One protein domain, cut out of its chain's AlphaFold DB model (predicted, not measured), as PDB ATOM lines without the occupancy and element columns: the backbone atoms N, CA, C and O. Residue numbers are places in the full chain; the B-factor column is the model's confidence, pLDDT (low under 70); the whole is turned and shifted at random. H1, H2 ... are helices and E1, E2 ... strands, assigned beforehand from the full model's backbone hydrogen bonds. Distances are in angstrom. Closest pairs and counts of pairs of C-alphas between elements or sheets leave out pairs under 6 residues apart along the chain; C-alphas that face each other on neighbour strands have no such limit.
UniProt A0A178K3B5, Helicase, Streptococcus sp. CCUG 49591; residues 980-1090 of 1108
ATOM      1  N   ARG A 980      -6.395 -17.327  24.716       89.62
ATOM      2  CA  ARG A 980      -7.181 -16.759  23.605       89.62
ATOM      3  C   ARG A 980      -8.693 -16.872  23.784       89.62
ATOM      4  O   ARG A 980      -9.423 -16.046  23.244       89.62
ATOM      5  N   ALA A 981      -9.179 -17.873  24.514       91.12
ATOM      6  CA  ALA A 981     -10.592 -17.956  24.861       91.12
ATOM      7  C   ALA A 981     -10.970 -16.873  25.879       91.12
ATOM      8  O   ALA A 981     -11.989 -16.214  25.693       91.12
ATOM      9  N   ARG A 982     -10.142 -16.646  26.910       93.44
ATOM     10  CA  ARG A 982     -10.378 -15.606  27.925       93.44
ATOM     11  C   ARG A 982     -10.375 -14.212  27.312       93.44
ATOM     12  O   ARG A 982     -11.346 -13.491  27.530       93.44
ATOM     13  N   ASP A 983      -9.403 -13.903  26.447       89.94
ATOM     14  CA  ASP A 983      -9.359 -12.650  25.673       89.94
ATOM     15  C   ASP A 983     -10.717 -12.347  25.010       89.94
ATOM     16  O   ASP A 983     -11.206 -11.216  25.020       89.94
ATOM     17  N   ARG A 984     -11.355 -13.386  24.454       89.19
ATOM     18  CA  ARG A 984     -12.590 -13.274  23.670       89.19
ATOM     19  C   ARG A 984     -13.867 -13.232  24.496       89.19
ATOM     20  O   ARG A 984     -14.820 -12.597  24.062       89.19
ATOM     21  N   VAL A 985     -13.934 -13.934  25.628       93.62
ATOM     22  CA  VAL A 985     -15.219 -14.155  26.323       93.62
ATOM     23  C   VAL A 985     -15.240 -13.694  27.773       93.62
ATOM     24  O   VAL A 985     -16.328 -13.504  28.302       93.62
ATOM     25  N   MET A 986     -14.092 -13.472  28.422       95.31
ATOM     26  CA  MET A 986     -14.047 -13.190  29.864       95.31
ATOM     27  C   MET A 986     -14.855 -11.940  30.232       95.31
ATOM     28  O   MET A 986     -15.711 -11.992  31.112       95.31
ATOM     29  N   HIS A 987     -14.659 -10.843  29.494       95.75
ATOM     30  CA  HIS A 987     -15.426  -9.609  29.678       95.75
ATOM     31  C   HIS A 987     -16.940  -9.848  29.532       95.75
ATOM     32  O   HIS A 987     -17.728  -9.342  30.325       95.75
ATOM     33  N   ALA A 988     -17.347 -10.674  28.564       95.94
ATOM     34  CA  ALA A 988     -18.745 -11.005  28.320       95.94
ATOM     35  C   ALA A 988     -19.348 -11.840  29.461       95.94
ATOM     36  O   ALA A 988     -20.501 -11.610  29.830       95.94
ATOM     37  N   LEU A 989     -18.582 -12.764  30.057       96.56
ATOM     38  CA  LEU A 989     -19.017 -13.525  31.234       96.56
ATOM     39  C   LEU A 989     -19.237 -12.599  32.433       96.56
ATOM     40  O   LEU A 989     -20.293 -12.664  33.053       96.56
ATOM     41  N   ILE A 990     -18.284 -11.704  32.712       96.88
ATOM     42  CA  ILE A 990     -18.369 -10.749  33.827       96.88
ATOM     43  C   ILE A 990     -19.575  -9.818  33.644       96.88
ATOM     44  O   ILE A 990     -20.385  -9.666  34.558       96.88
ATOM     45  N   ILE A 991     -19.740  -9.250  32.443       96.75
ATOM     46  CA  ILE A 991     -20.885  -8.391  32.114       96.75
ATOM     47  C   ILE A 991     -22.198  -9.156  32.275       96.75
ATOM     48  O   ILE A 991     -23.118  -8.637  32.895       96.75
ATOM     49  N   SER A 992     -22.295 -10.385  31.758       96.44
ATOM     50  CA  SER A 992     -23.514 -11.195  31.885       96.44
ATOM     51  C   SER A 992     -23.835 -11.500  33.346       96.44
ATOM     52  O   SER A 992     -24.978 -11.340  33.764       96.44
ATOM     53  N   ALA A 993     -22.830 -11.902  34.131       95.62
ATOM     54  CA  ALA A 993     -22.994 -12.231  35.540       95.62
ATOM     55  C   ALA A 993     -23.516 -11.023  36.330       95.62
ATOM     56  O   ALA A 993     -24.463 -11.154  37.096       95.62
ATOM     57  N   ILE A 994     -22.955  -9.832  36.099       95.56
ATOM     58  CA  ILE A 994     -23.386  -8.606  36.781       95.56
ATOM     59  C   ILE A 994     -24.771  -8.173  36.294       95.56
ATOM     60  O   ILE A 994     -25.689  -7.999  37.094       95.56
ATOM     61  N   ARG A 995     -24.942  -8.040  34.976       94.25
ATOM     62  CA  ARG A 995     -26.138  -7.466  34.352       94.25
ATOM     63  C   ARG A 995     -27.397  -8.311  34.558       94.25
ATOM     64  O   ARG A 995     -28.486  -7.753  34.645       94.25
ATOM     65  N   LEU A 996     -27.272  -9.640  34.600       94.06
ATOM     66  CA  LEU A 996     -28.418 -10.546  34.758       94.06
ATOM     67  C   LEU A 996     -28.741 -10.842  36.231       94.06
ATOM     68  O   LEU A 996     -29.912 -11.060  36.578       94.06
ATOM     69  N   LYS A 997     -27.731 -10.822  37.111       92.38
ATOM     70  CA  LYS A 997     -27.903 -11.101  38.542       92.38
ATOM     71  C   LYS A 997     -28.423  -9.892  39.318       92.38
ATOM     72  O   LYS A 997     -29.333 -10.073  40.127       92.38
ATOM     73  N   TYR A 998     -27.893  -8.699  39.047       93.38
ATOM     74  CA  TYR A 998     -28.179  -7.470  39.794       93.38
ATOM     75  C   TYR A 998     -29.158  -6.563  39.026       93.38
ATOM     76  O   TYR A 998     -28.772  -5.982  38.008       93.38
ATOM     77  N   PRO A 999     -30.427  -6.434  39.467       91.56
ATOM     78  CA  PRO A 999     -31.455  -5.674  38.747       91.56
ATOM     79  C   PRO A 999     -31.095  -4.200  38.521       91.56
ATOM     80  O   PRO A 999     -31.431  -3.638  37.481       91.56
ATOM     81  N   GLU A1000     -30.392  -3.586  39.471       90.81
ATOM     82  CA  GLU A1000     -29.902  -2.209  39.406       90.81
ATOM     83  C   GLU A1000     -28.890  -1.987  38.270       90.81
ATOM     84  O   GLU A1000     -28.823  -0.899  37.707       90.81
ATOM     85  N   MET A1001     -28.176  -3.040  37.862       92.25
ATOM     86  CA  MET A1001     -27.176  -3.006  36.792       92.25
ATOM     87  C   MET A1001     -27.742  -3.407  35.426       92.25
ATOM     88  O   MET A1001     -26.987  -3.508  34.459       92.25
ATOM     89  N   ALA A1002     -29.036  -3.709  35.322       92.44
ATOM     90  CA  ALA A1002     -29.586  -4.404  34.162       92.44
ATOM     91  C   ALA A1002     -29.868  -3.491  32.950       92.44
ATOM     92  O   ALA A1002     -29.740  -3.921  31.789       92.44
ATOM     93  N   SER A1003     -30.244  -2.232  33.215       92.31
ATOM     94  CA  SER A1003     -30.550  -1.214  32.200       92.31
ATOM     95  C   SER A1003     -29.308  -0.834  31.388       92.31
ATOM     96  O   SER A1003     -28.178  -1.118  31.772       92.31
ATOM     97  N   ASN A1004     -29.488  -0.188  30.231       92.12
ATOM     98  CA  ASN A1004     -28.334   0.212  29.420       92.12
ATOM     99  C   ASN A1004     -27.476   1.275  30.136       92.12
ATOM    100  O   ASN A1004     -26.258   1.290  29.972       92.12
ATOM    101  N   GLU A1005     -28.128   2.164  30.892       92.12
ATOM    102  CA  GLU A1005     -27.554   3.143  31.824       92.12
ATOM    103  C   GLU A1005     -26.724   2.493  32.936       92.12
ATOM    104  O   GLU A1005     -25.659   3.013  33.257       92.12
ATOM    105  N   GLY A1006     -27.187   1.360  33.482       92.25
ATOM    106  CA  GLY A1006     -26.605   0.730  34.673       92.25
ATOM    107  C   GLY A1006     -25.135   0.336  34.522       92.25
ATOM    108  O   GLY A1006     -24.444   0.129  35.512       92.25
ATOM    109  N   ALA A1007     -24.598   0.306  33.298       93.38
ATOM    110  CA  ALA A1007     -23.165   0.140  33.074       93.38
ATOM    111  C   ALA A1007     -22.302   1.211  33.772       93.38
ATOM    112  O   ALA A1007     -21.140   0.942  34.066       93.38
ATOM    113  N   ALA A1008     -22.832   2.411  34.028       93.81
ATOM    114  CA  ALA A1008     -22.114   3.469  34.740       93.81
ATOM    115  C   ALA A1008     -22.005   3.218  36.257       93.81
ATOM    116  O   ALA A1008     -21.109   3.758  36.902       93.81
ATOM    117  N   ASP A1009     -22.857   2.364  36.824       92.94
ATOM    118  CA  ASP A1009     -23.012   2.219  38.275       92.94
ATOM    119  C   ASP A1009     -22.134   1.107  38.873       92.94
ATOM    120  O   ASP A1009     -22.297   0.714  40.025       92.94
ATOM    121  N   ILE A1010     -21.139   0.616  38.126       93.25
ATOM    122  CA  ILE A1010     -20.247  -0.482  38.539       93.25
ATOM    123  C   ILE A1010     -19.532  -0.219  39.878       93.25
ATOM    124  O   ILE A1010     -19.232  -1.151  40.622       93.25
ATOM    125  N   ALA A1011     -19.280   1.051  40.212       90.62
ATOM    126  CA  ALA A1011     -18.663   1.453  41.474       90.62
ATOM    127  C   ALA A1011     -19.597   1.310  42.693       90.62
ATOM    128  O   ALA A1011     -19.112   1.334  43.820       90.62
ATOM    129  N   ALA A1012     -20.910   1.164  42.482       91.00
ATOM    130  CA  ALA A1012     -21.896   0.987  43.546       91.00
ATOM    131  C   ALA A1012     -21.992  -0.464  44.050       91.00
ATOM    132  O   ALA A1012     -22.569  -0.705  45.110       91.00
ATOM    133  N   LEU A1013     -21.432  -1.431  43.315       90.88
ATOM    134  CA  LEU A1013     -21.423  -2.830  43.732       90.88
ATOM    135  C   LEU A1013     -20.467  -3.041  44.911       90.88
ATOM    136  O   LEU A1013     -19.309  -2.628  44.881       90.88
ATOM    137  N   SER A1014     -20.963  -3.726  45.939       91.69
ATOM    138  CA  SER A1014     -20.187  -4.051  47.138       91.69
ATOM    139  C   SER A1014     -19.072  -5.063  46.860       91.69
ATOM    140  O   SER A1014     -19.163  -5.886  45.944       91.69
ATOM    141  N   ASP A1015     -18.053  -5.083  47.721       89.69
ATOM    142  CA  ASP A1015     -16.966  -6.069  47.646       89.69
ATOM    143  C   ASP A1015     -17.478  -7.517  47.757       89.69
ATOM    144  O   ASP A1015     -16.908  -8.429  47.156       89.69
ATOM    145  N   ILE A1016     -18.591  -7.731  48.470       92.31
ATOM    146  CA  ILE A1016     -19.262  -9.035  48.570       92.31
ATOM    147  C   ILE A1016     -19.846  -9.428  47.209       92.31
ATOM    148  O   ILE A1016     -19.540 -10.507  46.704       92.31
ATOM    149  N   GLN A1017     -20.621  -8.539  46.578       92.19
ATOM    150  CA  GLN A1017     -21.198  -8.780  45.250       92.19
ATOM    151  C   GLN A1017     -20.116  -9.040  44.195       92.19
ATOM    152  O   GLN A1017     -20.282  -9.915  43.346       92.19
ATOM    153  N   MET A1018     -18.998  -8.312  44.260       90.19
ATOM    154  CA  MET A1018     -17.831  -8.527  43.399       90.19
ATOM    155  C   MET A1018     -17.185  -9.894  43.634       90.19
ATOM    156  O   MET A1018     -16.931 -10.638  42.683       90.19
ATOM    157  N   SER A1019     -16.973 -10.254  44.901       92.50
ATOM    158  CA  SER A1019     -16.390 -11.541  45.287       92.50
ATOM    159  C   SER A1019     -17.252 -12.716  44.831       92.50
ATOM    160  O   SER A1019     -16.713 -13.723  44.380       92.50
ATOM    161  N   GLU A1020     -18.580 -12.589  44.871       91.81
ATOM    162  CA  GLU A1020     -19.495 -13.613  44.355       91.81
ATOM    163  C   GLU A1020     -19.356 -13.833  42.844       91.81
ATOM    164  O   GLU A1020     -19.330 -14.977  42.390       91.81
ATOM    165  N   ILE A1021     -19.255 -12.755  42.057       92.31
ATOM    166  CA  ILE A1021     -19.090 -12.834  40.594       92.31
ATOM    167  C   ILE A1021     -17.748 -13.476  40.243       92.31
ATOM    168  O   ILE A1021     -17.665 -14.336  39.363       92.31
ATOM    169  N   LYS A1022     -16.696 -13.092  40.966       94.12
ATOM    170  CA  LYS A1022     -15.363 -13.665  40.806       94.12
ATOM    171  C   LYS A1022     -15.348 -15.150  41.176       94.12
ATOM    172  O   LYS A1022     -14.859 -15.966  40.397       94.12
ATOM    173  N   ALA A1023     -15.946 -15.516  42.312       93.94
ATOM    174  CA  ALA A1023     -16.067 -16.905  42.750       93.94
ATOM    175  C   ALA A1023     -16.818 -17.764  41.724       93.94
ATOM    176  O   ALA A1023     -16.337 -18.839  41.382       93.94
ATOM    177  N   LEU A1024     -17.919 -17.263  41.152       93.62
ATOM    178  CA  LEU A1024     -18.684 -17.969  40.119       93.62
ATOM    179  C   LEU A1024     -17.805 -18.430  38.941       93.62
ATOM    180  O   LEU A1024     -17.870 -19.589  38.523       93.62
ATOM    181  N   ILE A1025     -16.967 -17.538  38.405       94.75
ATOM    182  CA  ILE A1025     -16.098 -17.852  37.262       94.75
ATOM    183  C   ILE A1025     -14.931 -18.749  37.696       94.75
ATOM    184  O   ILE A1025     -14.624 -19.744  37.030       94.75
ATOM    185  N   LEU A1026     -14.288 -18.427  38.822       94.94
ATOM    186  CA  LEU A1026     -13.107 -19.144  39.300       94.94
ATOM    187  C   LEU A1026     -13.420 -20.570  39.781       94.94
ATOM    188  O   LEU A1026     -12.601 -21.467  39.577       94.94
ATOM    189  N   ASP A1027     -14.591 -20.810  40.372       92.75
ATOM    190  CA  ASP A1027     -15.024 -22.143  40.807       92.75
ATOM    191  C   ASP A1027     -15.180 -23.090  39.616       92.75
ATOM    192  O   ASP A1027     -14.743 -24.243  39.664       92.75
ATOM    193  N   ARG A1028     -15.733 -22.591  38.504       93.00
ATOM    194  CA  ARG A1028     -15.816 -23.362  37.261       93.00
ATOM    195  C   ARG A1028     -14.433 -23.619  36.673       93.00
ATOM    196  O   ARG A1028     -14.117 -24.742  36.276       93.00
ATOM    197  N   LEU A1029     -13.594 -22.586  36.645       92.62
ATOM    198  CA  LEU A1029     -12.233 -22.666  36.127       92.62
ATOM    199  C   LEU A1029     -11.397 -23.702  36.890       92.62
ATOM    200  O   LEU A1029     -10.664 -24.455  36.253       92.62
ATOM    201  N   ASN A1030     -11.565 -23.828  38.210       93.38
ATOM    202  CA  ASN A1030     -10.891 -24.850  39.021       93.38
ATOM    203  C   ASN A1030     -11.173 -26.284  38.556       93.38
ATOM    204  O   ASN A1030     -10.334 -27.164  38.738       93.38
ATOM    205  N   ILE A1031     -12.350 -26.532  37.979       92.25
ATOM    206  CA  ILE A1031     -12.721 -27.852  37.463       92.25
ATOM    207  C   ILE A1031     -12.193 -28.043  36.045       92.25
ATOM    208  O   ILE A1031     -11.739 -29.135  35.716       92.25
ATOM    209  N   VAL A1032     -12.254 -27.008  35.202       92.25
ATOM    210  CA  VAL A1032     -11.914 -27.102  33.774       92.25
ATOM    211  C   VAL A1032     -10.407 -26.986  33.534       92.25
ATOM    212  O   VAL A1032      -9.820 -27.847  32.876       92.25
ATOM    213  N   LYS A1033      -9.775 -25.937  34.064       91.12
ATOM    214  CA  LYS A1033      -8.363 -25.617  33.837       91.12
ATOM    215  C   LYS A1033      -7.753 -24.873  35.041       91.12
ATOM    216  O   LYS A1033      -7.511 -23.671  34.952       91.12
ATOM    217  N   PRO A1034      -7.471 -25.565  36.160       91.88
ATOM    218  CA  PRO A1034      -6.989 -24.930  37.394       91.88
ATOM    219  C   PRO A1034      -5.648 -24.194  37.232       91.88
ATOM    220  O   PRO A1034      -5.395 -23.221  37.935       91.88
ATOM    221  N   GLU A1035      -4.812 -24.610  36.277       93.06
ATOM    222  CA  GLU A1035      -3.484 -24.033  36.004       93.06
ATOM    223  C   GLU A1035      -3.510 -22.531  35.689       93.06
ATOM    224  O   GLU A1035      -2.549 -21.830  35.979       93.06
ATOM    225  N   VAL A1036      -4.602 -22.026  35.107       92.50
ATOM    226  CA  VAL A1036      -4.720 -20.618  34.683       92.50
ATOM    227  C   VAL A1036      -5.513 -19.763  35.671       92.50
ATOM    228  O   VAL A1036      -5.948 -18.664  35.328       92.50
ATOM    229  N   ARG A1037      -5.749 -20.268  36.889       94.06
ATOM    230  CA  ARG A1037      -6.585 -19.595  37.892       94.06
ATOM    231  C   ARG A1037      -6.059 -18.208  38.239       94.06
ATOM    232  O   ARG A1037      -6.846 -17.270  38.241       94.06
ATOM    233  N   LEU A1038      -4.759 -18.094  38.518       93.62
ATOM    234  CA  LEU A1038      -4.141 -16.834  38.935       93.62
ATOM    235  C   LEU A1038      -4.222 -15.776  37.825       93.62
ATOM    236  O   LEU A1038      -4.584 -14.634  38.087       93.62
ATOM    237  N   ASP A1039      -3.949 -16.174  36.581       93.56
ATOM    238  CA  ASP A1039      -4.062 -15.282  35.423       93.56
ATOM    239  C   ASP A1039      -5.500 -14.796  35.240       93.56
ATOM    240  O   ASP A1039      -5.736 -13.602  35.093       93.56
ATOM    241  N   ALA A1040      -6.474 -15.711  35.294       94.00
ATOM    242  CA  ALA A1040      -7.883 -15.367  35.143       94.00
ATOM    243  C   ALA A1040      -8.386 -14.464  36.279       94.00
ATOM    244  O   ALA A1040      -9.163 -13.550  36.034       94.00
ATOM    245  N   GLU A1041      -7.937 -14.707  37.509       95.06
ATOM    246  CA  GLU A1041      -8.217 -13.861  38.667       95.06
ATOM    247  C   GLU A1041      -7.708 -12.429  38.448       95.06
ATOM    248  O   GLU A1041      -8.491 -11.486  38.571       95.06
ATOM    249  N   ASN A1042      -6.455 -12.276  38.013       95.00
ATOM    250  CA  ASN A1042      -5.884 -10.973  37.681       95.00
ATOM    251  C   ASN A1042      -6.612 -10.297  36.506       95.00
ATOM    252  O   ASN A1042      -6.852  -9.095  36.545       95.00
ATOM    253  N   GLU A1043      -6.978 -11.046  35.461       94.94
ATOM    254  CA  GLU A1043      -7.722 -10.531  34.302       94.94
ATOM    255  C   GLU A1043      -9.129 -10.037  34.687       94.94
ATOM    256  O   GLU A1043      -9.582  -9.012  34.171       94.94
ATOM    257  N   ILE A1044      -9.818 -10.744  35.592       95.31
ATOM    258  CA  ILE A1044     -11.125 -10.331  36.124       95.31
ATOM    259  C   ILE A1044     -10.982  -9.004  36.874       95.31
ATOM    260  O   ILE A1044     -11.726  -8.065  36.584       95.31
ATOM    261  N   ASP A1045     -10.014  -8.914  37.789       95.06
ATOM    262  CA  ASP A1045      -9.782  -7.707  38.589       95.06
ATOM    263  C   ASP A1045      -9.409  -6.518  37.689       95.06
ATOM    264  O   ASP A1045     -10.035  -5.460  37.760       95.06
ATOM    265  N   GLN A1046      -8.488  -6.720  36.740       95.25
ATOM    266  CA  GLN A1046      -8.101  -5.703  35.756       95.25
ATOM    267  C   GLN A1046      -9.283  -5.216  34.915       95.25
ATOM    268  O   GLN A1046      -9.398  -4.021  34.641       95.25
ATOM    269  N   PHE A1047     -10.166  -6.121  34.480       95.62
ATOM    270  CA  PHE A1047     -11.337  -5.740  33.697       95.62
ATOM    271  C   PHE A1047     -12.339  -4.925  34.522       95.62
ATOM    272  O   PHE A1047     -12.878  -3.937  34.022       95.62
ATOM    273  N   ILE A1048     -12.575  -5.312  35.778       94.75
ATOM    274  CA  ILE A1048     -13.465  -4.585  36.691       94.75
ATOM    275  C   ILE A1048     -12.901  -3.195  36.997       94.75
ATOM    276  O   ILE A1048     -13.641  -2.213  36.926       94.75
ATOM    277  N   ASP A1049     -11.603  -3.083  37.277       94.56
ATOM    278  CA  ASP A1049     -10.945  -1.799  37.536       94.56
ATOM    279  C   ASP A1049     -10.972  -0.894  36.303       94.56
ATOM    280  O   ASP A1049     -11.286   0.295  36.399       94.56
ATOM    281  N   TRP A1050     -10.731  -1.464  35.120       95.25
ATOM    282  CA  TRP A1050     -10.878  -0.755  33.853       95.25
ATOM    283  C   TRP A1050     -12.315  -0.264  33.631       95.25
ATOM    284  O   TRP A1050     -12.516   0.883  33.228       95.25
ATOM    285  N   TRP A1051     -13.321  -1.087  33.940       95.62
ATOM    286  CA  TRP A1051     -14.728  -0.697  33.843       95.62
ATOM    287  C   TRP A1051     -15.055   0.438  34.828       95.62
ATOM    288  O   TRP A1051     -15.620   1.454  34.419       95.62
ATOM    289  N   LYS A1052     -14.624   0.345  36.094       94.50
ATOM    290  CA  LYS A1052     -14.775   1.422  37.092       94.50
ATOM    291  C   LYS A1052     -14.119   2.724  36.631       94.50
ATOM    292  O   LYS A1052     -14.735   3.785  36.716       94.50
ATOM    293  N   MET A1053     -12.902   2.648  36.090       93.88
ATOM    294  CA  MET A1053     -12.199   3.804  35.531       93.88
ATOM    295  C   MET A1053     -12.990   4.429  34.376       93.88
ATOM    296  O   MET A1053     -13.149   5.646  34.338       93.88
ATOM    297  N   LEU A1054     -13.495   3.615  33.443       92.81
ATOM    298  CA  LEU A1054     -14.263   4.088  32.291       92.81
ATOM    299  C   LEU A1054     -15.590   4.739  32.711       92.81
ATOM    300  O   LEU A1054     -15.988   5.743  32.119       92.81
ATOM    301  N   ALA A1055     -16.246   4.200  33.741       92.88
ATOM    302  CA  ALA A1055     -17.471   4.746  34.318       92.88
ATOM    303  C   ALA A1055     -17.256   6.100  35.022       92.88
ATOM    304  O   ALA A1055     -18.145   6.945  35.002       92.88
ATOM    305  N   ALA A1056     -16.068   6.329  35.594       91.38
ATOM    306  CA  ALA A1056     -15.705   7.582  36.260       91.38
ATOM    307  C   ALA A1056     -15.304   8.721  35.294       91.38
ATOM    308  O   ALA A1056     -15.050   9.845  35.733       91.38
ATOM    309  N   GLN A1057     -15.214   8.459  33.986       88.88
ATOM    310  CA  GLN A1057     -14.873   9.483  32.994       88.88
ATOM    311  C   GLN A1057     -16.029  10.466  32.751       88.88
ATOM    312  O   GLN A1057     -17.194  10.175  32.995       88.88
ATOM    313  N   GLY A1058     -15.717  11.638  32.186       81.88
ATOM    314  CA  GLY A1058     -16.711  12.697  31.956       81.88
ATOM    315  C   GLY A1058     -17.829  12.361  30.954       81.88
ATOM    316  O   GLY A1058     -18.839  13.062  30.926       81.88
ATOM    317  N   LYS A1059     -17.679  11.313  30.128       90.44
ATOM    318  CA  LYS A1059     -18.738  10.824  29.226       90.44
ATOM    319  C   LYS A1059     -19.501   9.673  29.897       90.44
ATOM    320  O   LYS A1059     -18.859   8.682  30.237       90.44
ATOM    321  N   PRO A1060     -20.844   9.728  30.008       91.44
ATOM    322  CA  PRO A1060     -21.606   8.652  30.639       91.44
ATOM    323  C   PRO A1060     -21.426   7.318  29.905       91.44
ATOM    324  O   PRO A1060     -21.462   7.275  28.669       91.44
ATOM    325  N   LEU A1061     -21.250   6.240  30.670       94.69
ATOM    326  CA  LEU A1061     -21.014   4.892  30.159       94.69
ATOM    327  C   LEU A1061     -22.327   4.128  29.957       94.69
ATOM    328  O   LEU A1061     -23.214   4.165  30.803       94.69
ATOM    329  N   ARG A1062     -22.432   3.411  28.838       94.69
ATOM    330  CA  ARG A1062     -23.532   2.493  28.511       94.69
ATOM    331  C   ARG A1062     -22.987   1.107  28.177       94.69
ATOM    332  O   ARG A1062     -21.845   0.996  27.733       94.69
ATOM    333  N   TYR A1063     -23.799   0.054  28.291       94.31
ATOM    334  CA  TYR A1063     -23.386  -1.268  27.793       94.31
ATOM    335  C   TYR A1063     -23.130  -1.228  26.284       94.31
ATOM    336  O   TYR A1063     -22.071  -1.655  25.827       94.31
ATOM    337  N   TYR A1064     -24.072  -0.665  25.521       94.19
ATOM    338  CA  TYR A1064     -23.928  -0.459  24.080       94.19
ATOM    339  C   TYR A1064     -24.709   0.768  23.588       94.19
ATOM    340  O   TYR A1064     -25.853   1.002  23.983       94.19
ATOM    341  N   VAL A1065     -24.107   1.517  22.661       91.75
ATOM    342  CA  VAL A1065     -24.750   2.555  21.841       91.75
ATOM    343  C   VAL A1065     -24.143   2.542  20.433       91.75
ATOM    344  O   VAL A1065     -22.993   2.141  20.252       91.75
ATOM    345  N   TYR A1066     -24.907   2.993  19.434       84.56
ATOM    346  CA  TYR A1066     -24.445   3.021  18.040       84.56
ATOM    347  C   TYR A1066     -23.316   4.043  17.808       84.56
ATOM    348  O   TYR A1066     -22.343   3.733  17.132       84.56
ATOM    349  N   GLY A1067     -23.420   5.244  18.391       82.88
ATOM    350  CA  GLY A1067     -22.422   6.314  18.257       82.88
ATOM    351  C   GLY A1067     -21.793   6.714  19.595       82.88
ATOM    352  O   GLY A1067     -22.495   6.814  20.601       82.88
ATOM    353  N   THR A1068     -20.481   6.985  19.593       86.19
ATOM    354  CA  THR A1068     -19.679   7.276  20.804       86.19
ATOM    355  C   THR A1068     -19.418   8.769  21.056       86.19
ATOM    356  O   THR A1068     -18.550   9.142  21.849       86.19
ATOM    357  N   ASP A1069     -20.116   9.663  20.351       86.12
ATOM    358  CA  ASP A1069     -19.869  11.107  20.475       86.12
ATOM    359  C   ASP A1069     -20.303  11.619  21.852       86.12
ATOM    360  O   ASP A1069     -19.530  12.288  22.542       86.12
ATOM    361  N   LYS A1070     -21.512  11.225  22.272       86.44
ATOM    362  CA  LYS A1070     -22.156  11.651  23.527       86.44
ATOM    363  C   LYS A1070     -21.932  10.699  24.703       86.44
ATOM    364  O   LYS A1070     -22.002  11.136  25.845       86.44
ATOM    365  N   TYR A1071     -21.685   9.421  24.429       89.44
ATOM    366  CA  TYR A1071     -21.612   8.364  25.437       89.44
ATOM    367  C   TYR A1071     -20.394   7.479  25.195       89.44
ATOM    368  O   TYR A1071     -20.027   7.233  24.045       89.44
ATOM    369  N   ASN A1072     -19.815   6.962  26.274       91.56
ATOM    370  CA  ASN A1072     -18.904   5.827  26.198       91.56
ATOM    371  C   ASN A1072     -19.726   4.531  26.098       91.56
ATOM    372  O   ASN A1072     -20.849   4.459  26.609       91.56
ATOM    373  N   ARG A1073     -19.173   3.496  25.459       94.06
ATOM    374  CA  ARG A1073     -19.777   2.155  25.417       94.06
ATOM    375  C   ARG A1073     -18.795   1.106  25.917       94.06
ATOM    376  O   ARG A1073     -17.614   1.187  25.606       94.06
ATOM    377  N   LEU A1074     -19.297   0.133  26.669       94.12
ATOM    378  CA  LEU A1074     -18.488  -0.945  27.234       94.12
ATOM    379  C   LEU A1074     -18.193  -2.041  26.201       94.12
ATOM    380  O   LEU A1074     -17.085  -2.572  26.142       94.12
ATOM    381  N   MET A1075     -19.191  -2.361  25.377       95.38
ATOM    382  CA  MET A1075     -19.139  -3.422  24.375       95.38
ATOM    383  C   MET A1075     -19.350  -2.861  22.972       95.38
ATOM    384  O   MET A1075     -20.111  -1.911  22.774       95.38
ATOM    385  N   ASN A1076     -18.730  -3.503  21.986       94.06
ATOM    386  CA  ASN A1076     -19.043  -3.348  20.569       94.06
ATOM    387  C   ASN A1076     -19.126  -4.725  19.893       94.06
ATOM    388  O   ASN A1076     -18.602  -5.704  20.421       94.06
ATOM    389  N   TYR A1077     -19.805  -4.818  18.751       90.19
ATOM    390  CA  TYR A1077     -19.942  -6.073  18.014       90.19
ATOM    391  C   TYR A1077     -18.582  -6.598  17.549       90.19
ATOM    392  O   TYR A1077     -17.779  -5.862  16.970       90.19
ATOM    393  N   TYR A1078     -18.344  -7.890  17.764       82.94
ATOM    394  CA  TYR A1078     -17.170  -8.574  17.243       82.94
ATOM    395  C   TYR A1078     -17.135  -8.490  15.706       82.94
ATOM    396  O   TYR A1078     -18.128  -8.752  15.034       82.94
ATOM    397  N   GLY A1079     -15.992  -8.076  15.149       78.44
ATOM    398  CA  GLY A1079     -15.818  -7.817  13.711       78.44
ATOM    399  C   GLY A1079     -15.958  -6.345  13.301       78.44
ATOM    400  O   GLY A1079     -15.548  -5.986  12.201       78.44
ATOM    401  N   GLN A1080     -16.459  -5.470  14.181       84.25
ATOM    402  CA  GLN A1080     -16.379  -4.021  13.981       84.25
ATOM    403  C   GLN A1080     -15.081  -3.448  14.566       84.25
ATOM    404  O   GLN A1080     -14.499  -4.015  15.493       84.25
ATOM    405  N   SER A1081     -14.646  -2.294  14.048       81.25
ATOM    406  CA  SER A1081     -13.507  -1.561  14.612       81.25
ATOM    407  C   SER A1081     -13.796  -1.198  16.070       81.25
ATOM    408  O   SER A1081     -14.802  -0.544  16.361       81.25
ATOM    409  N   CYS A1082     -12.939  -1.672  16.974       81.75
ATOM    410  CA  CYS A1082     -13.040  -1.427  18.406       81.75
ATOM    411  C   CYS A1082     -11.925  -0.482  18.850       81.75
ATOM    412  O   CYS A1082     -10.762  -0.690  18.512       81.75
ATOM    413  N   LYS A1083     -12.286   0.552  19.610       84.56
ATOM    414  CA  LYS A1083     -11.322   1.426  20.298       84.56
ATOM    415  C   LYS A1083     -10.766   0.720  21.541       84.56
ATOM    416  O   LYS A1083     -11.408  -0.176  22.079       84.56
ATOM    417  N   ASP A1084      -9.657   1.211  22.089       81.88
ATOM    418  CA  ASP A1084      -9.103   0.703  23.361       81.88
ATOM    419  C   ASP A1084     -10.051   0.898  24.565       81.88
ATOM    420  O   ASP A1084      -9.888   0.288  25.621       81.88
ATOM    421  N   THR A1085     -11.070   1.750  24.409       84.94
ATOM    422  CA  THR A1085     -12.092   2.049  25.420       84.94
ATOM    423  C   THR A1085     -13.323   1.140  25.350       84.94
ATOM    424  O   THR A1085     -14.303   1.417  26.032       84.94
ATOM    425  N   GLU A1086     -13.315   0.081  24.540       91.75
ATOM    426  CA  GLU A1086     -14.435  -0.858  24.402       91.75
ATOM    427  C   GLU A1086     -13.952  -2.292  24.149       91.75
ATOM    428  O   GLU A1086     -12.820  -2.523  23.723       91.75
ATOM    429  N   LYS A1087     -14.810  -3.284  24.416       93.06
ATOM    430  CA  LYS A1087     -14.502  -4.700  24.166       93.06
ATOM    431  C   LYS A1087     -15.284  -5.258  22.982       93.06
ATOM    432  O   LYS A1087     -16.511  -5.156  22.934       93.06
ATOM    433  N   ALA A1088     -14.568  -5.914  22.068       92.06
ATOM    434  CA  ALA A1088     -15.150  -6.697  20.982       92.06
ATOM    435  C   ALA A1088     -15.895  -7.907  21.562       92.06
ATOM    436  O   ALA A1088     -15.287  -8.905  21.946       92.06
ATOM    437  N   THR A1089     -17.215  -7.795  21.641       93.50
ATOM    438  CA  THR A1089     -18.097  -8.764  22.284       93.50
ATOM    439  C   THR A1089     -18.831  -9.572  21.223       93.50
ATOM    440  O   THR A1089     -19.382  -9.020  20.267       93.50
ATOM    441  N   LEU A1090     -18.849 -10.891  21.396       90.62
ATOM    442  CA  LEU A1090     -19.525 -11.806  20.480       90.62
ATOM    443  C   LEU A1090     -21.041 -11.581  20.512       90.62
ATOM    444  O   LEU A1090     -21.644 -11.486  21.583       90.62
TER     445      LEU A1090
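Overview. This is residues 980 to 1090 of the 1108 residues of the protein "Helicase" of Streptococcus sp. CCUG 49591 (UniProt A0A178K3B5). H1 lies between a hairpin of helices, H3 and H4, and a small parallel sheet, E1 and E2; short H2 packs on H4. The printed part has 111 residues, mostly helix, with H1 to H4 before E1 and E2. It is compact, radius of gyration of the C-alphas 13.9 A, spanning 42 by 32 by 20 A.

Along the chain. Find C-alpha 980 at (-7.181, -16.759, 23.605), where H1 begins, running to 997, 26.2 A. H2 is residues 1005 to 1012, H3 1015 to 1032, H4 1034 to 1055, E1 1075 to 1077 and E2 1087 to 1089, ending at (-18.097, -8.764, 22.284).

Arrangement. H4, the hub, forms a hairpin with H3, closest C-alphas Leu 1029 and Arg 1037, 6.7 A. H1 touches H4, C-alphas 987 and 1047 closest, 6.9 A. Between E1 and E2, N 1076 and O 1087 are within hydrogen-bond range, 2.9 A. H2 has 0 of 4 O i to N i+4 pairs within range, 3 of 5 i+3.

Size, cuts and confidence. The printed part has no cut; link 1056 to 1074 is long.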